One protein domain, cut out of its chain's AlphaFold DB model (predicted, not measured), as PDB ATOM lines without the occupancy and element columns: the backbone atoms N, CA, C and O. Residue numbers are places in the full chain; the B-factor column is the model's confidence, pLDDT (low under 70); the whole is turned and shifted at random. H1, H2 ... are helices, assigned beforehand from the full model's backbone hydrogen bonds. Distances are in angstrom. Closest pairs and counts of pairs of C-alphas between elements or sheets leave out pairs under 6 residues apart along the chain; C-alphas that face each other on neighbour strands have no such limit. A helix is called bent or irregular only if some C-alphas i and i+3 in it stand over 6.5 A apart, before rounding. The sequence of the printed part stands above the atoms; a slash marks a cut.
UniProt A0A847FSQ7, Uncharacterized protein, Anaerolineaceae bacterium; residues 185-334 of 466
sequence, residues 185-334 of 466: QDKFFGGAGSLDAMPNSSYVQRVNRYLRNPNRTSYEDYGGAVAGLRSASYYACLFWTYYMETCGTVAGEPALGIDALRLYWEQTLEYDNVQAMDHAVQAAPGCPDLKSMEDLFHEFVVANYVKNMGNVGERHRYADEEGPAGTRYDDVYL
ATOM      1  N   GLN A 185     -29.439  37.368  -1.254       92.62
ATOM      2  CA  GLN A 185     -28.116  36.725  -1.183       92.62
ATOM      3  C   GLN A 185     -27.045  37.548  -1.909       92.62
ATOM      4  O   GLN A 185     -25.893  37.560  -1.489       92.62
ATOM      5  N   ASP A 186     -27.427  38.220  -2.995       90.00
ATOM      6  CA  ASP A 186     -26.539  39.074  -3.776       90.00
ATOM      7  C   ASP A 186     -26.360  40.469  -3.152       90.00
ATOM      8  O   ASP A 186     -25.299  41.080  -3.235       90.00
ATOM      9  N   LYS A 187     -27.364  40.945  -2.410       90.62
ATOM     10  CA  LYS A 187     -27.375  42.265  -1.765       90.62
ATOM     11  C   LYS A 187     -26.699  42.244  -0.397       90.62
ATOM     12  O   LYS A 187     -27.183  42.862   0.547       90.62
ATOM     13  N   PHE A 188     -25.580  41.531  -0.277       86.69
ATOM     14  CA  PHE A 188     -24.838  41.397   0.978       86.69
ATOM     15  C   PHE A 188     -23.366  41.811   0.863       86.69
ATOM     16  O   PHE A 188     -22.891  42.646   1.636       86.69
ATOM     17  N   PHE A 189     -22.652  41.304  -0.143       87.12
ATOM     18  CA  PHE A 189     -21.362  41.854  -0.564       87.12
ATOM     19  C   PHE A 189     -21.542  42.615  -1.875       87.12
ATOM     20  O   PHE A 189     -22.270  42.162  -2.743       87.12
ATOM     21  N   GLY A 190     -20.869  43.757  -2.027       85.00
ATOM     22  CA  GLY A 190     -20.897  44.538  -3.267       85.00
ATOM     23  C   GLY A 190     -19.660  44.328  -4.143       85.00
ATOM     24  O   GLY A 190     -18.644  43.760  -3.713       85.00
ATOM     25  N   GLY A 191     -19.709  44.861  -5.360       82.62
ATOM     26  CA  GLY A 191     -18.618  44.871  -6.327       82.62
ATOM     27  C   GLY A 191     -18.117  43.467  -6.652       82.62
ATOM     28  O   GLY A 191     -18.874  42.523  -6.770       82.62
ATOM     29  N   ALA A 192     -16.800  43.263  -6.726       80.94
ATOM     30  CA  ALA A 192     -16.235  41.937  -7.026       80.94
ATOM     31  C   ALA A 192     -16.501  40.854  -5.947       80.94
ATOM     32  O   ALA A 192     -15.998  39.733  -6.062       80.94
ATOM     33  N   GLY A 193     -17.184  41.200  -4.851       81.44
ATOM     34  CA  GLY A 193     -17.606  40.266  -3.812       81.44
ATOM     35  C   GLY A 193     -19.057  39.810  -3.920       81.44
ATOM     36  O   GLY A 193     -19.392  38.848  -3.228       81.44
ATOM     37  N   SER A 194     -19.872  40.463  -4.749       86.88
ATOM     38  CA  SER A 194     -21.269  40.100  -4.966       86.88
ATOM     39  C   SER A 194     -21.396  38.757  -5.690       86.88
ATOM     40  O   SER A 194     -20.425  38.223  -6.248       86.88
ATOM     41  N   LEU A 195     -22.581  38.151  -5.623       87.19
ATOM     42  CA  LEU A 195     -22.815  36.850  -6.243       87.19
ATOM     43  C   LEU A 195     -23.007  36.985  -7.752       87.19
ATOM     44  O   LEU A 195     -22.634  36.061  -8.481       87.19
ATOM     45  N   ASP A 196     -23.534  38.107  -8.232       85.62
ATOM     46  CA  ASP A 196     -23.616  38.433  -9.653       85.62
ATOM     47  C   ASP A 196     -22.221  38.589 -10.284       85.62
ATOM     48  O   ASP A 196     -21.998  38.110 -11.395       85.62
ATOM     49  N   ALA A 197     -21.209  39.064  -9.549       85.88
ATOM     50  CA  ALA A 197     -19.828  39.133 -10.036       85.88
ATOM     51  C   ALA A 197     -19.152  37.753 -10.221       85.88
ATOM     52  O   ALA A 197     -18.026  37.666 -10.728       85.88
ATOM     53  N   MET A 198     -19.813  36.660  -9.824       83.94
ATOM     54  CA  MET A 198     -19.312  35.289  -9.924       83.94
ATOM     55  C   MET A 198     -20.168  34.469 -10.908       83.94
ATOM     56  O   MET A 198     -21.217  33.959 -10.518       83.94
ATOM     57  N   PRO A 199     -19.710  34.209 -12.152       81.94
ATOM     58  CA  PRO A 199     -20.523  33.546 -13.184       81.94
ATOM     59  C   PRO A 199     -21.085  32.167 -12.813       81.94
ATOM     60  O   PRO A 199     -22.080  31.721 -13.381       81.94
ATOM     61  N   ASN A 200     -20.435  31.472 -11.876       82.50
ATOM     62  CA  ASN A 200     -20.842  30.147 -11.413       82.50
ATOM     63  C   ASN A 200     -21.570  30.177 -10.058       82.50
ATOM     64  O   ASN A 200     -21.788  29.108  -9.489       82.50
ATOM     65  N   SER A 201     -21.930  31.348  -9.520       86.25
ATOM     66  CA  SER A 201     -22.684  31.433  -8.265       86.25
ATOM     67  C   SER A 201     -24.067  30.794  -8.389       86.25
ATOM     68  O   SER A 201     -24.640  30.685  -9.479       86.25
ATOM     69  N   SER A 202     -24.628  30.376  -7.255       86.12
ATOM     70  CA  SER A 202     -25.999  29.857  -7.185       86.12
ATOM     71  C   SER A 202     -27.019  30.882  -7.701       86.12
ATOM     72  O   SER A 202     -27.963  30.504  -8.394       86.12
ATOM     73  N   TYR A 203     -26.803  32.172  -7.430       91.00
ATOM     74  CA  TYR A 203     -27.629  33.277  -7.918       91.00
ATOM     75  C   TYR A 203     -27.631  33.360  -9.454       91.00
ATOM     76  O   TYR A 203     -28.689  33.199 -10.065       91.00
ATOM     77  N   VAL A 204     -26.461  33.475 -10.095       91.69
ATOM     78  CA  VAL A 204     -26.354  33.567 -11.566       91.69
ATOM     79  C   VAL A 204     -26.915  32.314 -12.244       91.69
ATOM     80  O   VAL A 204     -27.622  32.399 -13.250       91.69
ATOM     81  N   GLN A 205     -26.681  31.126 -11.674       90.31
ATOM     82  CA  GLN A 205     -27.273  29.885 -12.181       90.31
ATOM     83  C   GLN A 205     -28.809  29.905 -12.131       90.31
ATOM     84  O   GLN A 205     -29.454  29.422 -13.065       90.31
ATOM     85  N   ARG A 206     -29.410  30.459 -11.070       91.31
ATOM     86  CA  ARG A 206     -30.870  30.582 -10.937       91.31
ATOM     87  C   ARG A 206     -31.438  31.615 -11.910       91.31
ATOM     88  O   ARG A 206     -32.414  31.302 -12.593       91.31
ATOM     89  N   VAL A 207     -30.788  32.771 -12.048       94.06
ATOM     90  CA  VAL A 207     -31.109  33.796 -13.056       94.06
ATOM     91  C   VAL A 207     -31.135  33.184 -14.460       94.06
ATOM     92  O   VAL A 207     -32.151  33.229 -15.157       94.06
ATOM     93  N   ASN A 208     -30.057  32.504 -14.849       93.25
ATOM     94  CA  ASN A 208     -29.948  31.878 -16.167       93.25
ATOM     95  C   ASN A 208     -30.945  30.727 -16.350       93.25
ATOM     96  O   ASN A 208     -31.456  30.508 -17.450       93.25
ATOM     97  N   ARG A 209     -31.289  29.996 -15.282       91.00
ATOM     98  CA  ARG A 209     -32.319  28.953 -15.356       91.00
ATOM     99  C   ARG A 209     -33.718  29.529 -15.586       91.00
ATOM    100  O   ARG A 209     -34.483  28.893 -16.308       91.00
ATOM    101  N   TYR A 210     -34.038  30.694 -15.018       92.50
ATOM    102  CA  TYR A 210     -35.274  31.418 -15.332       92.50
ATOM    103  C   TYR A 210     -35.305  31.830 -16.807       92.50
ATOM    104  O   TYR A 210     -36.235  31.481 -17.529       92.50
ATOM    105  N   LEU A 211     -34.243  32.483 -17.289       94.38
ATOM    106  CA  LEU A 211     -34.149  32.993 -18.665       94.38
ATOM    107  C   LEU A 211     -34.237  31.891 -19.731       94.38
ATOM    108  O   LEU A 211     -34.797  32.108 -20.805       94.38
ATOM    109  N   ARG A 212     -33.757  30.683 -19.422       91.06
ATOM    110  CA  ARG A 212     -33.866  29.514 -20.311       91.06
ATOM    111  C   ARG A 212     -35.270  28.922 -20.406       91.06
ATOM    112  O   ARG A 212     -35.494  28.095 -21.284       91.06
ATOM    113  N   ASN A 213     -36.185  29.255 -19.496       86.62
ATOM    114  CA  ASN A 213     -37.567  28.781 -19.565       86.62
ATOM    115  C   ASN A 213     -38.538  29.660 -18.742       86.62
ATOM    116  O   ASN A 213     -39.094  29.201 -17.748       86.62
ATOM    117  N   PRO A 214     -38.785  30.918 -19.136       89.62
ATOM    118  CA  PRO A 214     -39.611  31.856 -18.365       89.62
ATOM    119  C   PRO A 214     -41.099  31.468 -18.299       89.62
ATOM    120  O   PRO A 214     -41.828  31.950 -17.433       89.62
ATOM    121  N   ASN A 215     -41.550  30.556 -19.166       89.12
ATOM    122  CA  ASN A 215     -42.899  29.990 -19.185       89.12
ATOM    123  C   ASN A 215     -42.989  28.590 -18.539       89.12
ATOM    124  O   ASN A 215     -43.935  27.837 -18.779       89.12
ATOM    125  N   ARG A 216     -41.988  28.192 -17.738       72.62
ATOM    126  CA  ARG A 216     -41.885  26.819 -17.225       72.62
ATOM    127  C   ARG A 216     -43.063  26.427 -16.335       72.62
ATOM    128  O   ARG A 216     -43.483  27.176 -15.459       72.62
ATOM    129  N   THR A 217     -43.502  25.183 -16.512       58.91
ATOM    130  CA  THR A 217     -44.607  24.522 -15.798       58.91
ATOM    131  C   THR A 217     -44.281  24.004 -14.404       58.91
ATOM    132  O   THR A 217     -45.193  23.652 -13.672       58.91
ATOM    133  N   SER A 218     -43.000  23.941 -14.043       59.16
ATOM    134  CA  SER A 218     -42.520  23.806 -12.668       59.16
ATOM    135  C   SER A 218     -41.007  23.960 -12.658       59.16
ATOM    136  O   SER A 218     -40.305  23.367 -13.483       59.16
ATOM    137  N   TYR A 219     -40.484  24.736 -11.720       61.62
ATOM    138  CA  TYR A 219     -39.044  24.887 -11.564       61.62
ATOM    139  C   TYR A 219     -38.404  23.829 -10.651       61.62
ATOM    140  O   TYR A 219     -37.199  23.583 -10.760       61.62
ATOM    141  N   GLU A 220     -39.222  23.149  -9.845       58.69
ATOM    142  CA  GLU A 220     -38.859  22.011  -8.994       58.69
ATOM    143  C   GLU A 220     -39.543  20.731  -9.517       58.69
ATOM    144  O   GLU A 220     -40.662  20.773 -10.022       58.69
ATOM    145  N   ASP A 221     -38.888  19.578  -9.431       46.75
ATOM    146  CA  ASP A 221     -39.327  18.308 -10.041       46.75
ATOM    147  C   ASP A 221     -40.485  17.618  -9.262       46.75
ATOM    148  O   ASP A 221     -40.437  16.430  -8.951       46.75
ATOM    149  N   TYR A 222     -41.552  18.357  -8.917       43.38
ATOM    150  CA  TYR A 222     -42.689  17.895  -8.095       43.38
ATOM    151  C   TYR A 222     -44.038  17.824  -8.844       43.38
ATOM    152  O   TYR A 222     -45.080  18.193  -8.312       43.38
ATOM    153  N   GLY A 223     -44.045  17.302 -10.076       38.97
ATOM    154  CA  GLY A 223     -45.180  16.541 -10.633       38.97
ATOM    155  C   GLY A 223     -46.581  17.183 -10.710       38.97
ATOM    156  O   GLY A 223     -47.561  16.439 -10.784       38.97
ATOM    157  N   GLY A 224     -46.717  18.510 -10.722       41.41
ATOM    158  CA  GLY A 224     -48.004  19.207 -10.857       41.41
ATOM    159  C   GLY A 224     -47.947  20.349 -11.871       41.41
ATOM    160  O   GLY A 224     -46.919  21.000 -12.007       41.41
ATOM    161  N   ALA A 225     -49.044  20.576 -12.599       49.78
ATOM    162  CA  ALA A 225     -49.155  21.597 -13.638       49.78
ATOM    163  C   ALA A 225     -49.721  22.915 -13.079       49.78
ATOM    164  O   ALA A 225     -50.939  23.025 -12.962       49.78
ATOM    165  N   VAL A 226     -48.847  23.886 -12.771       51.88
ATOM    166  CA  VAL A 226     -49.102  25.349 -12.759       51.88
ATOM    167  C   VAL A 226     -47.759  26.061 -12.999       51.88
ATOM    168  O   VAL A 226     -46.745  25.657 -12.441       51.88
ATOM    169  N   ALA A 227     -47.737  27.082 -13.856       67.00
ATOM    170  CA  ALA A 227     -46.545  27.571 -14.550       67.00
ATOM    171  C   ALA A 227     -46.226  29.053 -14.220       67.00
ATOM    172  O   ALA A 227     -47.035  29.717 -13.587       67.00
ATOM    173  N   GLY A 228     -45.073  29.583 -14.645       84.00
ATOM    174  CA  GLY A 228     -44.768  31.031 -14.604       84.00
ATOM    175  C   GLY A 228     -44.137  31.561 -13.304       84.00
ATOM    176  O   GLY A 228     -43.745  30.794 -12.421       84.00
ATOM    177  N   LEU A 229     -43.979  32.888 -13.202       91.38
ATOM    178  CA  LEU A 229     -43.197  33.569 -12.156       91.38
ATOM    179  C   LEU A 229     -43.634  33.187 -10.741       91.38
ATOM    180  O   LEU A 229     -42.775  32.922  -9.905       91.38
ATOM    181  N   ARG A 230     -44.945  33.101 -10.471       88.12
ATOM    182  CA  ARG A 230     -45.463  32.794  -9.123       88.12
ATOM    183  C   ARG A 230     -45.072  31.402  -8.618       88.12
ATOM    184  O   ARG A 230     -44.974  31.183  -7.411       88.12
ATOM    185  N   SER A 231     -44.773  30.493  -9.544       84.56
ATOM    186  CA  SER A 231     -44.302  29.131  -9.273       84.56
ATOM    187  C   SER A 231     -42.773  29.002  -9.350       84.56
ATOM    188  O   SER A 231     -42.236  27.908  -9.168       84.56
ATOM    189  N   ALA A 232     -42.054  30.095  -9.625       87.50
ATOM    190  CA  ALA A 232     -40.624  30.066  -9.908       87.50
ATOM    191  C   ALA A 232     -39.730  29.966  -8.667       87.50
ATOM    192  O   ALA A 232     -38.545  29.706  -8.839       87.50
ATOM    193  N   SER A 233     -40.250  30.076  -7.438       89.62
ATOM    194  CA  SER A 233     -39.454  29.839  -6.216       89.62
ATOM    195  C   SER A 233     -38.140  30.651  -6.239       89.62
ATOM    196  O   SER A 233     -38.153  31.819  -6.633       89.62
ATOM    197  N   TYR A 234     -37.001  30.026  -5.931       91.31
ATOM    198  CA  TYR A 234     -35.651  30.597  -6.033       91.31
ATOM    199  C   TYR A 234     -35.334  31.291  -7.373       91.31
ATOM    200  O   TYR A 234     -34.526  32.217  -7.435       91.31
ATOM    201  N   TYR A 235     -35.941  30.846  -8.476       92.19
ATOM    202  CA  TYR A 235     -35.682  31.371  -9.823       92.19
ATOM    203  C   TYR A 235     -36.396  32.699 -10.091       92.19
ATOM    204  O   TYR A 235     -36.066  33.379 -11.057       92.19
ATOM    205  N   ALA A 236     -37.322  33.112  -9.219       94.94
ATOM    206  CA  ALA A 236     -37.919  34.445  -9.264       94.94
ATOM    207  C   ALA A 236     -36.940  35.560  -8.838       94.94
ATOM    208  O   ALA A 236     -37.300  36.732  -8.919       94.94
ATOM    209  N   CYS A 237     -35.713  35.237  -8.409       96.06
ATOM    210  CA  CYS A 237     -34.720  36.232  -7.988       96.06
ATOM    211  C   CYS A 237     -34.473  37.334  -9.022       96.06
ATOM    212  O   CYS A 237     -34.464  38.498  -8.646       96.06
ATOM    213  N   LEU A 238     -34.391  37.005 -10.318       96.94
ATOM    214  CA  LEU A 238     -34.176  38.012 -11.362       96.94
ATOM    215  C   LEU A 238     -35.315  39.042 -11.434       96.94
ATOM    216  O   LEU A 238     -35.075  40.215 -11.708       96.94
ATOM    217  N   PHE A 239     -36.558  38.619 -11.183       98.06
ATOM    218  CA  PHE A 239     -37.693  39.539 -11.121       98.06
ATOM    219  C   PHE A 239     -37.567  40.490  -9.923       98.06
ATOM    220  O   PHE A 239     -37.832  41.683 -10.052       98.06
ATOM    221  N   TRP A 240     -37.134  39.984  -8.766       98.44
ATOM    222  CA  TRP A 240     -36.905  40.817  -7.584       98.44
ATOM    223  C   TRP A 240     -35.751  41.790  -7.779       98.44
ATOM    224  O   TRP A 240     -35.895  42.956  -7.427       98.44
ATOM    225  N   THR A 241     -34.656  41.353  -8.398       97.19
ATOM    226  CA  THR A 241     -33.549  42.224  -8.809       97.19
ATOM    227  C   THR A 241     -34.036  43.313  -9.754       97.19
ATOM    228  O   THR A 241     -33.809  44.490  -9.495       97.19
ATOM    229  N   TYR A 242     -34.813  42.948 -10.778       97.94
ATOM    230  CA  TYR A 242     -35.415  43.918 -11.690       97.94
ATOM    231  C   TYR A 242     -36.274  44.956 -10.956       97.94
ATOM    232  O   TYR A 242     -36.157  46.153 -11.210       97.94
ATOM    233  N   TYR A 243     -37.135  44.506 -10.038       98.44
ATOM    234  CA  TYR A 243     -37.968  45.392  -9.230       98.44
ATOM    235  C   TYR A 243     -37.124  46.335  -8.368       98.44
ATOM    236  O   TYR A 243     -37.370  47.538  -8.382       98.44
ATOM    237  N   MET A 244     -36.119  45.811  -7.665       98.00
ATOM    238  CA  MET A 244     -35.215  46.608  -6.836       98.00
ATOM    239  C   MET A 244     -34.495  47.674  -7.665       98.00
ATOM    240  O   MET A 244     -34.604  48.858  -7.359       98.00
ATOM    241  N   GLU A 245     -33.835  47.287  -8.753       95.75
ATOM    242  CA  GLU A 245     -33.063  48.212  -9.591       95.75
ATOM    243  C   GLU A 245     -33.941  49.232 -10.334       95.75
ATOM    244  O   GLU A 245     -33.529  50.370 -10.550       95.75
ATOM    245  N   THR A 246     -35.168  48.854 -10.710       95.94
ATOM    246  CA  THR A 246     -36.078  49.736 -11.460       95.94
ATOM    247  C   THR A 246     -36.858  50.690 -10.559       95.94
ATOM    248  O   THR A 246     -37.138  51.824 -10.948       95.94
ATOM    249  N   CYS A 247     -37.296  50.219  -9.392       97.50
ATOM    250  CA  CYS A 247     -38.243  50.934  -8.537       97.50
ATOM    251  C   CYS A 247     -37.618  51.472  -7.242       97.50
ATOM    252  O   CYS A 247     -38.227  52.340  -6.604       97.50
ATOM    253  N   GLY A 248     -36.439  50.985  -6.856       96.94
ATOM    254  CA  GLY A 248     -35.702  51.447  -5.686       96.94
ATOM    255  C   GLY A 248     -34.986  52.774  -5.917       96.94
ATOM    256  O   GLY A 248     -34.852  53.259  -7.041       96.94
ATOM    257  N   THR A 249     -34.560  53.398  -4.822       96.31
ATOM    258  CA  THR A 249     -33.857  54.692  -4.843       96.31
ATOM    259  C   THR A 249     -32.457  54.632  -4.266       96.31
ATOM    260  O   THR A 249     -31.658  55.540  -4.510       96.31
ATOM    261  N   VAL A 250     -32.135  53.565  -3.537       95.75
ATOM    262  CA  VAL A 250     -30.766  53.304  -3.104       95.75
ATOM    263  C   VAL A 250     -29.946  52.925  -4.333       95.75
ATOM    264  O   VAL A 250     -30.248  51.936  -4.987       95.75
ATOM    265  N   ALA A 251     -28.926  53.716  -4.663       90.50
ATOM    266  CA  ALA A 251     -28.177  53.597  -5.922       90.50
ATOM    267  C   ALA A 251     -26.819  52.878  -5.794       90.50
ATOM    268  O   ALA A 251     -26.090  52.771  -6.776       90.50
ATOM    269  N   GLY A 252     -26.431  52.457  -4.587       89.75
ATOM    270  CA  GLY A 252     -25.112  51.885  -4.313       89.75
ATOM    271  C   GLY A 252     -25.189  50.444  -3.832       89.75
ATOM    272  O   GLY A 252     -26.006  50.117  -2.977       89.75
ATOM    273  N   GLU A 253     -24.300  49.595  -4.339       90.00
ATOM    274  CA  GLU A 253     -24.102  48.247  -3.812       90.00
ATOM    275  C   GLU A 253     -23.459  48.251  -2.411       90.00
ATOM    276  O   GLU A 253     -22.658  49.142  -2.100       90.00
ATOM    277  N   PRO A 254     -23.747  47.236  -1.573       91.81
ATOM    278  CA  PRO A 254     -24.611  46.078  -1.854       91.81
ATOM    279  C   PRO A 254     -26.116  46.382  -1.785       91.81
ATOM    280  O   PRO A 254     -26.926  45.540  -2.152       91.81
ATOM    281  N   ALA A 255     -26.498  47.583  -1.352       95.12
ATOM    282  CA  ALA A 255     -27.875  47.961  -1.040       95.12
ATOM    283  C   ALA A 255     -28.727  48.367  -2.257       95.12
ATOM    284  O   ALA A 255     -29.834  48.873  -2.079       95.12
ATOM    285  N   LEU A 256     -28.225  48.189  -3.484       94.19
ATOM    286  CA  LEU A 256     -28.850  48.701  -4.702       94.19
ATOM    287  C   LEU A 256     -30.324  48.275  -4.779       94.19
ATOM    288  O   LEU A 256     -30.647  47.090  -4.864       94.19
ATOM    289  N   GLY A 257     -31.210  49.267  -4.717       96.06
ATOM    290  CA  GLY A 257     -32.655  49.114  -4.818       96.06
ATOM    291  C   GLY A 257     -33.353  48.381  -3.667       96.06
ATOM    292  O   GLY A 257     -34.546  48.082  -3.771       96.06
ATOM    293  N   ILE A 258     -32.653  48.073  -2.570       97.44
ATOM    294  CA  ILE A 258     -33.196  47.252  -1.476       97.44
ATOM    295  C   ILE A 258     -34.411  47.895  -0.788       97.44
ATOM    296  O   ILE A 258     -35.287  47.203  -0.262       97.44
ATOM    297  N   ASP A 259     -34.513  49.222  -0.843       97.69
ATOM    298  CA  ASP A 259     -35.629  49.992  -0.306       97.69
ATOM    299  C   ASP A 259     -36.960  49.657  -0.994       97.69
ATOM    300  O   ASP A 259     -37.999  49.633  -0.329       97.69
ATOM    301  N   ALA A 260     -36.942  49.314  -2.287       98.19
ATOM    302  CA  ALA A 260     -38.130  48.814  -2.978       98.19
ATOM    303  C   ALA A 260     -38.540  47.426  -2.469       98.19
ATOM    304  O   ALA A 260     -39.724  47.187  -2.228       98.19
ATOM    305  N   LEU A 261     -37.586  46.521  -2.221       98.44
ATOM    306  CA  LEU A 261     -37.907  45.215  -1.638       98.44
ATOM    307  C   LEU A 261     -38.526  45.360  -0.243       98.44
ATOM    308  O   LEU A 261     -39.526  44.702   0.057       98.44
ATOM    309  N   ARG A 262     -37.976  46.244   0.600       97.75
ATOM    310  CA  ARG A 262     -38.584  46.554   1.900       97.75
ATOM    311  C   ARG A 262     -39.996  47.106   1.739       97.75
ATOM    312  O   ARG A 262     -40.891  46.658   2.451       97.75
ATOM    313  N   LEU A 263     -40.211  48.022   0.796       97.75
ATOM    314  CA  LEU A 263     -41.534  48.579   0.519       97.75
ATOM    315  C   LEU A 263     -42.548  47.488   0.147       97.75
ATOM    316  O   LEU A 263     -43.666  47.522   0.658       97.75
ATOM    317  N   TYR A 264     -42.172  46.507  -0.684       98.12
ATOM    318  CA  TYR A 264     -43.033  45.357  -0.979       98.12
ATOM    319  C   TYR A 264     -43.446  44.610   0.291       98.12
ATOM    320  O   TYR A 264     -44.640  44.429   0.527       98.12
ATOM    321  N   TRP A 265     -42.481  44.224   1.127       97.31
ATOM    322  CA  TRP A 265     -42.769  43.503   2.369       97.31
ATOM    323  C   TRP A 265     -43.591  44.344   3.356       97.31
ATOM    324  O   TRP A 265     -44.458  43.827   4.048       97.31
ATOM    325  N   GLU A 266     -43.422  45.663   3.385       96.62
ATOM    326  CA  GLU A 266     -44.308  46.539   4.158       96.62
ATOM    327  C   GLU A 266     -45.758  46.488   3.661       96.62
ATOM    328  O   GLU A 266     -46.677  46.498   4.479       96.62
ATOM    329  N   GLN A 267     -45.982  46.372   2.348       97.06
ATOM    330  CA  GLN A 267     -47.333  46.221   1.802       97.06
ATOM    331  C   GLN A 267     -47.971  44.869   2.153       97.06
ATOM    332  O   GLN A 267     -49.198  44.802   2.262       97.06
ATOM    333  N   THR A 268     -47.189  43.806   2.392       95.31
ATOM    334  CA  THR A 268     -47.752  42.490   2.758       95.31
ATOM    335  C   THR A 268     -48.382  42.468   4.156       95.31
ATOM    336  O   THR A 268     -49.093  41.529   4.499       95.31
ATOM    337  N   LEU A 269     -48.174  43.513   4.967       93.12
ATOM    338  CA  LEU A 269     -48.878  43.688   6.244       93.12
ATOM    339  C   LEU A 269     -50.384  43.936   6.061       93.12
ATOM    340  O   LEU A 269     -51.169  43.638   6.964       93.12
ATOM    341  N   GLU A 270     -50.787  44.508   4.924       94.00
ATOM    342  CA  GLU A 270     -52.174  44.902   4.644       94.00
ATOM    343  C   GLU A 270     -52.776  44.182   3.432       94.00
ATOM    344  O   GLU A 270     -53.999  44.039   3.347       94.00
ATOM    345  N   TYR A 271     -51.934  43.722   2.506       93.62
ATOM    346  CA  TYR A 271     -52.345  43.185   1.216       93.62
ATOM    347  C   TYR A 271     -51.726  41.816   0.949       93.62
ATOM    348  O   TYR A 271     -50.624  41.513   1.387       93.62
ATOM    349  N   ASP A 272     -52.426  40.990   0.180       88.94
ATOM    350  CA  ASP A 272     -51.947  39.656  -0.178       88.94
ATOM    351  C   ASP A 272     -51.061  39.716  -1.433       88.94
ATOM    352  O   ASP A 272     -51.504  40.211  -2.471       88.94
ATOM    353  N   ASN A 273     -49.823  39.224  -1.338       88.94
ATOM    354  CA  ASN A 273     -48.881  38.942  -2.432       88.94
ATOM    355  C   ASN A 273     -48.973  39.868  -3.667       88.94
ATOM    356  O   ASN A 273     -48.372  40.939  -3.696       88.94
ATOM    357  N   VAL A 274     -49.725  39.486  -4.711       92.69
ATOM    358  CA  VAL A 274     -49.862  40.285  -5.950       92.69
ATOM    359  C   VAL A 274     -50.441  41.676  -5.674       92.69
ATOM    360  O   VAL A 274     -49.966  42.657  -6.241       92.69
ATOM    361  N   GLN A 275     -51.421  41.782  -4.776       94.50
ATOM    362  CA  GLN A 275     -51.967  43.072  -4.366       94.50
ATOM    363  C   GLN A 275     -50.923  43.885  -3.589       94.50
ATOM    364  O   GLN A 275     -50.811  45.088  -3.809       94.50
ATOM    365  N   ALA A 276     -50.116  43.251  -2.734       96.38
ATOM    366  CA  ALA A 276     -49.003  43.942  -2.081       96.38
ATOM    367  C   ALA A 276     -48.023  44.513  -3.117       96.38
ATOM    368  O   ALA A 276     -47.609  45.664  -2.994       96.38
ATOM    369  N   MET A 277     -47.737  43.770  -4.190       97.25
ATOM    370  CA  MET A 277     -46.910  44.258  -5.294       97.25
ATOM    371  C   MET A 277     -47.566  45.403  -6.079       97.25
ATOM    372  O   MET A 277     -46.891  46.384  -6.377       97.25
ATOM    373  N   ASP A 278     -48.873  45.345  -6.365       97.31
ATOM    374  CA  ASP A 278     -49.594  46.466  -6.990       97.31
ATOM    375  C   ASP A 278     -49.416  47.758  -6.182       97.31
ATOM    376  O   ASP A 278     -49.090  48.812  -6.735       97.31
ATOM    377  N   HIS A 279     -49.594  47.668  -4.864       97.88
ATOM    378  CA  HIS A 279     -49.445  48.801  -3.957       97.88
ATOM    379  C   HIS A 279     -47.986  49.259  -3.836       97.88
ATOM    380  O   HIS A 279     -47.721  50.462  -3.833       97.88
ATOM    381  N   ALA A 280     -47.033  48.327  -3.801       98.19
ATOM    382  CA  ALA A 280     -45.614  48.637  -3.691       98.19
ATOM    383  C   ALA A 280     -45.098  49.345  -4.948       98.19
ATOM    384  O   ALA A 280     -44.411  50.356  -4.841       98.19
ATOM    385  N   VAL A 281     -45.492  48.888  -6.140       97.62
ATOM    386  CA  VAL A 281     -45.170  49.542  -7.420       97.62
ATOM    387  C   VAL A 281     -45.777  50.943  -7.491       97.62
ATOM    388  O   VAL A 281     -45.102  51.883  -7.893       97.62
ATOM    389  N   GLN A 282     -47.034  51.116  -7.069       97.00
ATOM    390  CA  GLN A 282     -47.677  52.436  -7.060       97.00
ATOM    391  C   GLN A 282     -47.008  53.423  -6.097       97.00
ATOM    392  O   GLN A 282     -46.995  54.625  -6.372       97.00
ATOM    393  N   ALA A 283     -46.501  52.927  -4.967       97.00
ATOM    394  CA  ALA A 283     -45.835  53.726  -3.948       97.00
ATOM    395  C   ALA A 283     -44.342  53.956  -4.240       97.00
ATOM    396  O   ALA A 283     -43.758  54.883  -3.676       97.00
ATOM    397  N   ALA A 284     -43.728  53.144  -5.105       96.94
ATOM    398  CA  ALA A 284     -42.301  53.189  -5.371       96.94
ATOM    399  C   ALA A 284     -41.899  54.444  -6.173       96.94
ATOM    400  O   ALA A 284     -42.337  54.633  -7.313       96.94
ATOM    401  N   PRO A 285     -41.028  55.307  -5.625       94.06
ATOM    402  CA  PRO A 285     -40.630  56.545  -6.289       94.06
ATOM    403  C   PRO A 285     -39.717  56.341  -7.510       94.06
ATOM    404  O   PRO A 285     -39.692  57.221  -8.369       94.06
ATOM    405  N   GLY A 286     -38.994  55.216  -7.616       94.06
ATOM    406  CA  GLY A 286     -38.099  54.932  -8.750       94.06
ATOM    407  C   GLY A 286     -38.829  54.612 -10.061       94.06
ATOM    408  O   GLY A 286     -38.298  54.848 -11.144       94.06
ATOM    409  N   CYS A 287     -40.090  54.169  -9.991       93.88
ATOM    410  CA  CYS A 287     -40.869  53.758 -11.161       93.88
ATOM    411  C   CYS A 287     -42.272  54.406 -11.213       93.88
ATOM    412  O   CYS A 287     -43.289  53.716 -11.281       93.88
ATOM    413  N   PRO A 288     -42.361  55.752 -11.227       92.44
ATOM    414  CA  PRO A 288     -43.603  56.497 -10.999       92.44
ATOM    415  C   PRO A 288     -44.656  56.339 -12.104       92.44
ATOM    416  O   PRO A 288     -45.791  56.792 -11.943       92.44
ATOM    417  N   ASP A 289     -44.304  55.759 -13.245       91.69
ATOM    418  CA  ASP A 289     -45.196  55.475 -14.365       91.69
ATOM    419  C   ASP A 289     -45.806  54.069 -14.314       91.69
ATOM    420  O   ASP A 289     -46.847  53.854 -14.933       91.69
ATOM    421  N   LEU A 290     -45.241  53.158 -13.519       93.25
ATOM    422  CA  LEU A 290     -45.815  51.840 -13.273       93.25
ATOM    423  C   LEU A 290     -46.911  51.939 -12.197       93.25
ATOM    424  O   LEU A 290     -46.848  52.743 -11.261       93.25
ATOM    425  N   LYS A 291     -47.986  51.167 -12.376       92.56
ATOM    426  CA  LYS A 291     -49.198  51.214 -11.541       92.56
ATOM    427  C   LYS A 291     -49.649  49.858 -11.026       92.56
ATOM    428  O   LYS A 291     -50.622  49.804 -10.279       92.56
ATOM    429  N   SER A 292     -49.009  48.774 -11.442       94.88
ATOM    430  CA  SER A 292     -49.411  47.428 -11.049       94.88
ATOM    431  C   SER A 292     -48.278  46.424 -11.234       94.88
ATOM    432  O   SER A 292     -47.316  46.687 -11.957       94.88
ATOM    433  N   MET A 293     -48.442  45.245 -10.645       94.81
ATOM    434  CA  MET A 293     -47.646  44.058 -10.922       94.81
ATOM    435  C   MET A 293     -47.696  43.684 -12.410       94.81
ATOM    436  O   MET A 293     -46.684  43.275 -12.966       94.81
ATOM    437  N   GLU A 294     -48.826  43.887 -13.102       94.56
ATOM    438  CA  GLU A 294     -48.890  43.694 -14.560       94.56
ATOM    439  C   GLU A 294     -47.979  44.665 -15.315       94.56
ATOM    440  O   GLU A 294     -47.322  44.253 -16.265       94.56
ATOM    441  N   ASP A 295     -47.920  45.936 -14.905       94.25
ATOM    442  CA  ASP A 295     -47.041  46.934 -15.528       94.25
ATOM    443  C   ASP A 295     -45.574  46.536 -15.339       94.25
ATOM    444  O   ASP A 295     -44.808  46.495 -16.301       94.25
ATOM    445  N   LEU A 296     -45.208  46.208 -14.098       96.50
ATOM    446  CA  LEU A 296     -43.857  45.807 -13.730       96.50
ATOM    447  C   LEU A 296     -43.436  44.526 -14.450       96.50
ATOM    448  O   LEU A 296     -42.360  44.480 -15.042       96.50
ATOM    449  N   PHE A 297     -44.294  43.505 -14.451       96.88
ATOM    450  CA  PHE A 297     -44.012  42.241 -15.117       96.88
ATOM    451  C   PHE A 297     -43.903  42.404 -16.636       96.88
ATOM    452  O   PHE A 297     -43.031  41.796 -17.253       96.88
ATOM    453  N   HIS A 298     -44.738  43.252 -17.247       94.94
ATOM    454  CA  HIS A 298     -44.652  43.544 -18.680       94.94
ATOM    455  C   HIS A 298     -43.307  44.185 -19.042       94.94
ATOM    456  O   HIS A 298     -42.680  43.772 -20.015       94.94
ATOM    457  N   GLU A 299     -42.825  45.149 -18.254       94.50
ATOM    458  CA  GLU A 299     -41.498  45.729 -18.486       94.50
ATOM    459  C   GLU A 299     -40.373  44.729 -18.216       94.50
ATOM    460  O   GLU A 299     -39.436  44.653 -19.005       94.50
ATOM    461  N   PHE A 300     -40.491  43.915 -17.166       97.56
ATOM    462  CA  PHE A 300     -39.517  42.879 -16.826       97.56
ATOM    463  C   PHE A 300     -39.291  41.891 -17.978       97.56
ATOM    464  O   PHE A 300     -38.154  41.633 -18.374       97.56
ATOM    465  N   VAL A 301     -40.364  41.355 -18.572       97.19
ATOM    466  CA  VAL A 301     -40.233  40.410 -19.696       97.19
ATOM    467  C   VAL A 301     -39.681  41.088 -20.949       97.19
ATOM    468  O   VAL A 301     -38.956  40.465 -21.719       97.19
ATOM    469  N   VAL A 302     -39.946  42.384 -21.146       96.31
ATOM    470  CA  VAL A 302     -39.320  43.154 -22.229       96.31
ATOM    471  C   VAL A 302     -37.825  43.340 -21.962       96.31
ATOM    472  O   VAL A 302     -37.027  43.051 -22.855       96.31
ATOM    473  N   ALA A 303     -37.441  43.752 -20.749       96.62
ATOM    474  CA  ALA A 303     -36.052  43.939 -20.331       96.62
ATOM    475  C   ALA A 303     -35.226  42.665 -20.543       96.62
ATOM    476  O   ALA A 303     -34.177  42.718 -21.183       96.62
ATOM    477  N   ASN A 304     -35.752  41.503 -20.140       97.44
ATOM    478  CA  ASN A 304     -35.101  40.206 -20.332       97.44
ATOM    479  C   ASN A 304     -34.661  39.951 -21.786       97.44
ATOM    480  O   ASN A 304     -33.594  39.378 -22.009       97.44
ATOM    481  N   TYR A 305     -35.455  40.387 -22.771       97.31
ATOM    482  CA  TYR A 305     -35.119  40.250 -24.190       97.31
ATOM    483  C   TYR A 305     -34.190  41.363 -24.699       97.31
ATOM    484  O   TYR A 305     -33.302  41.101 -25.511       97.31
ATOM    485  N   VAL A 306     -34.390  42.614 -24.264       96.31
ATOM    486  CA  VAL A 306     -33.710  43.774 -24.870       96.31
ATOM    487  C   VAL A 306     -32.464  44.268 -24.126       96.31
ATOM    488  O   VAL A 306     -31.738  45.080 -24.696       96.31
ATOM    489  N   LYS A 307     -32.161  43.775 -22.915       94.00
ATOM    490  CA  LYS A 307     -31.022  44.206 -22.064       94.00
ATOM    491  C   LYS A 307     -29.676  44.300 -22.771       94.00
ATOM    492  O   LYS A 307     -28.853  45.174 -22.509       94.00
ATOM    493  N   ASN A 308     -29.510  43.444 -23.768       92.31
ATOM    494  CA  ASN A 308     -28.301  43.268 -24.547       92.31
ATOM    495  C   ASN A 308     -28.222  44.147 -25.812       92.31
ATOM    496  O   ASN A 308     -27.289  43.996 -26.605       92.31
ATOM    497  N   MET A 309     -29.184  45.051 -26.024       93.75
ATOM    498  CA  MET A 309     -29.291  45.899 -27.217       93.75
ATOM    499  C   MET A 309     -28.643  47.282 -27.023       93.75
ATOM    500  O   MET A 309     -28.477  47.780 -25.907       93.75
ATOM    501  N   GLY A 310     -28.234  47.912 -28.129       89.81
ATOM    502  CA  GLY A 310     -27.339  49.079 -28.110       89.81
ATOM    503  C   GLY A 310     -27.954  50.388 -27.597       89.81
ATOM    504  O   GLY A 310     -27.241  51.233 -27.064       89.81
ATOM    505  N   ASN A 311     -29.269  50.563 -27.727       91.69
ATOM    506  CA  ASN A 311     -29.964  51.836 -27.499       91.69
ATOM    507  C   ASN A 311     -31.066  51.765 -26.427       91.69
ATOM    508  O   ASN A 311     -31.902  52.668 -26.363       91.69
ATOM    509  N   VAL A 312     -31.104  50.700 -25.625       90.06
ATOM    510  CA  VAL A 312     -32.095  50.578 -24.548       90.06
ATOM    511  C   VAL A 312     -31.694  51.420 -23.340       90.06
ATOM    512  O   VAL A 312     -30.500  51.572 -23.053       90.06
ATOM    513  N   GLY A 313     -32.698  51.995 -22.677       88.12
ATOM    514  CA  GLY A 313     -32.520  52.802 -21.472       88.12
ATOM    515  C   GLY A 313     -32.209  51.955 -20.239       88.12
ATOM    516  O   GLY A 313     -32.313  50.733 -20.279       88.12
ATOM    517  N   GLU A 314     -31.867  52.625 -19.138       87.88
ATOM    518  CA  GLU A 314     -31.458  51.998 -17.868       87.88
ATOM    519  C   GLU A 314     -32.495  51.001 -17.340       87.88
ATOM    520  O   GLU A 314     -32.130  49.899 -16.963       87.88
ATOM    521  N   ARG A 315     -33.795  51.317 -17.439       88.31
ATOM    522  CA  ARG A 315     -34.890  50.410 -17.038       88.31
ATOM    523  C   ARG A 315     -34.847  49.044 -17.722       88.31
ATOM    524  O   ARG A 315     -35.422  48.092 -17.227       88.31
ATOM    525  N   HIS A 316     -34.243  48.949 -18.898       92.81
ATOM    526  CA  HIS A 316     -34.175  47.697 -19.640       92.81
ATOM    527  C   HIS A 316     -32.817  47.013 -19.510       92.81
ATOM    528  O   HIS A 316     -32.597  46.038 -20.215       92.81
ATOM    529  N   ARG A 317     -31.923  47.501 -18.644       91.50
ATOM    530  CA  ARG A 317     -30.634  46.886 -18.303       91.50
ATOM    531  C   ARG A 317     -30.674  46.371 -16.867       91.50
ATOM    532  O   ARG A 317     -31.517  46.799 -16.088       91.50
ATOM    533  N   TYR A 318     -29.755  45.466 -16.551       93.06
ATOM    534  CA  TYR A 318     -29.482  45.049 -15.181       93.06
ATOM    535  C   TYR A 318     -28.166  45.674 -14.745       93.06
ATOM    536  O   TYR A 318     -27.156  45.484 -15.426       93.06
ATOM    537  N   ALA A 319     -28.173  46.401 -13.635       89.75
ATOM    538  CA  ALA A 319     -26.961  46.974 -13.059       89.75
ATOM    539  C   ALA A 319     -25.962  45.872 -12.666       89.75
ATOM    540  O   ALA A 319     -24.769  46.024 -12.925       89.75
ATOM    541  N   ASP A 320     -26.461  44.733 -12.170       85.12
ATOM    542  CA  ASP A 320     -25.671  43.522 -11.902       85.12
ATOM    543  C   ASP A 320     -24.862  43.034 -13.144       85.12
ATOM    544  O   ASP A 320     -23.796  42.436 -13.023       85.12
ATOM    545  N   GLU A 321     -25.301  43.305 -14.385       82.62
ATOM    546  CA  GLU A 321     -24.534  42.931 -15.593       82.62
ATOM    547  C   GLU A 321     -23.407  43.934 -15.939       82.62
ATOM    548  O   GLU A 321     -22.575  43.664 -16.814       82.62
ATOM    549  N   GLU A 322     -23.355  45.093 -15.270       73.44
ATOM    550  CA  GLU A 322     -22.411  46.192 -15.534       73.44
ATOM    551  C   GLU A 322     -21.183  46.189 -14.594       73.44
ATOM    552  O   GLU A 322     -20.274  47.017 -14.743       73.44
ATOM    553  N   GLY A 323     -21.113  45.242 -13.650       63.34
ATOM    554  CA  GLY A 323     -20.046  45.128 -12.654       63.34
ATOM    555  C   GLY A 323     -18.649  44.762 -13.210       63.34
ATOM    556  O   GLY A 323     -18.499  44.344 -14.361       63.34
ATOM    557  N   PRO A 324     -17.574  44.852 -12.393       51.22
ATOM    558  CA  PRO A 324     -16.172  44.715 -12.832       51.22
ATOM    559  C   PRO A 324     -15.795  43.365 -13.465       51.22
ATOM    560  O   PRO A 324     -14.757  43.269 -14.123       51.22
ATOM    561  N   ALA A 325     -16.601  42.324 -13.240       54.31
ATOM    562  CA  ALA A 325     -16.430  40.998 -13.831       54.31
ATOM    563  C   ALA A 325     -17.288  40.774 -15.092       54.31
ATOM    564  O   ALA A 325     -17.023  39.825 -15.829       54.31
ATOM    565  N   GLY A 326     -18.267  41.648 -15.367       52.81
ATOM    566  CA  GLY A 326     -19.116  41.590 -16.556       52.81
ATOM    567  C   GLY A 326     -19.872  40.271 -16.694       52.81
ATOM    568  O   GLY A 326     -19.918  39.718 -17.798       52.81
ATOM    569  N   THR A 327     -20.397  39.723 -15.590       72.25
ATOM    570  CA  THR A 327     -21.236  38.528 -15.673       72.25
ATOM    571  C   THR A 327     -22.482  38.888 -16.449       72.25
ATOM    572  O   THR A 327     -23.390  39.544 -15.957       72.25
ATOM    573  N   ARG A 328     -22.504  38.446 -17.698       85.62
ATOM    574  CA  ARG A 328     -23.660  38.594 -18.554       85.62
ATOM    575  C   ARG A 328     -24.602  37.434 -18.289       85.62
ATOM    576  O   ARG A 328     -24.206  36.270 -18.392       85.62
ATOM    577  N   TYR A 329     -25.839  37.756 -17.971       93.00
ATOM    578  CA  TYR A 329     -26.923  36.801 -17.930       93.00
ATOM    579  C   TYR A 329     -27.208  36.273 -19.338       93.00
ATOM    580  O   TYR A 329     -27.030  36.971 -20.342       93.00
ATOM    581  N   ASP A 330     -27.687  35.034 -19.412       93.62
ATOM    582  CA  ASP A 330     -28.054  34.393 -20.672       93.62
ATOM    583  C   ASP A 330     -29.120  35.228 -21.417       93.62
ATOM    584  O   ASP A 330     -29.903  35.982 -20.822       93.62
ATOM    585  N   ASP A 331     -29.172  35.089 -22.742       95.38
ATOM    586  CA  ASP A 331     -30.330  35.550 -23.507       95.38
ATOM    587  C   ASP A 331     -31.555  34.683 -23.165       95.38
ATOM    588  O   ASP A 331     -31.434  33.521 -22.758       95.38
ATOM    589  N   VAL A 332     -32.755  35.241 -23.337       96.31
ATOM    590  CA  VAL A 332     -33.998  34.479 -23.159       96.31
ATOM    591  C   VAL A 332     -34.094  33.321 -24.148       96.31
ATOM    592  O   VAL A 332     -33.698  33.431 -25.311       96.31
ATOM    593  N   TYR A 333     -34.683  32.214 -23.702       94.69
ATOM    594  CA  TYR A 333     -35.061  31.131 -24.597       94.69
ATOM    595  C   TYR A 333     -36.116  31.600 -25.603       94.69
ATOM    596  O   TYR A 333     -37.107  32.237 -25.241       94.69
ATOM    597  N   LEU A 334     -35.888  31.262 -26.871       96.50
ATOM    598  CA  LEU A 334     -36.785  31.580 -27.971       96.50
ATOM    599  C   LEU A 334     -37.585  30.332 -28.351       96.50
ATOM    600  O   LEU A 334     -37.009  29.313 -28.726       96.50
TER     601      LEU A 334
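What this domain is: This is residues 185 to 334 of the 466 residues of an uncharacterized protein of Anaerolineaceae bacterium (UniProt A0A847FSQ7). H2 runs through the middle of a rounded body; H1, H3 and H5 pack crosswise on it, H4 packs on H3 and H5, and long loops make up much of the rest. The 150 printed residues are all helix in class, H1 to H6 in order, with 64 in named helices and no named strand. The whole is compact: radius of gyration of the C-alphas 15.0 A, spans 41 by 40 by 31 A.

Where its parts are: H2, residues 233 to 247, is 21.3 A long from C-alpha 233 at (-39.454, 29.839, -6.216); it is only just irregular, C-alphas 235 and 238 being 7.0 A apart. H1 is residues 202 to 211, H3 258 to 267, H4 273 to 283, H5 293 to 306, 19.7 A, and H6 319 to 322, ending at C-alpha (-22.411, 46.192, -15.534).

How they stand to each other: H2, the hub, touches H1 with residues 234 to 238 alone, about perpendicular at 86 degrees; the closest C-alphas, of Arg 206 and Tyr 235, are 5.0 A apart. H2 touches H3 at 73 degrees, only just about perpendicular, closest C-alphas Met 244 and Ala 260, 5.3 A. Residues 239 to 243 alone touch H5, at 86 degrees, closest C-alphas Tyr 242 and Phe 300, 6.7 A. H4 touches H3, closest C-alphas Gln 267 and Ala 276, 4.8 A, and H5, Asp 278 and Met 293, 5.0 A. H6 is close to H2 but not clearly touching. Each O i to N i+4 pair is within hydrogen-bond range in H1, H3 and H4; in H2 8 of 11, in H5 9 of 10, and H6 is too short for one.

The domain as a whole: The printed part has no cut; its farthest C-alphas, Gly 223 and Asn 311, are 42.0 A apart. The links H1 to H2 and H5 to H6 are long. Residues 217 to 227 and 323 to 326 have pLDDT under 70.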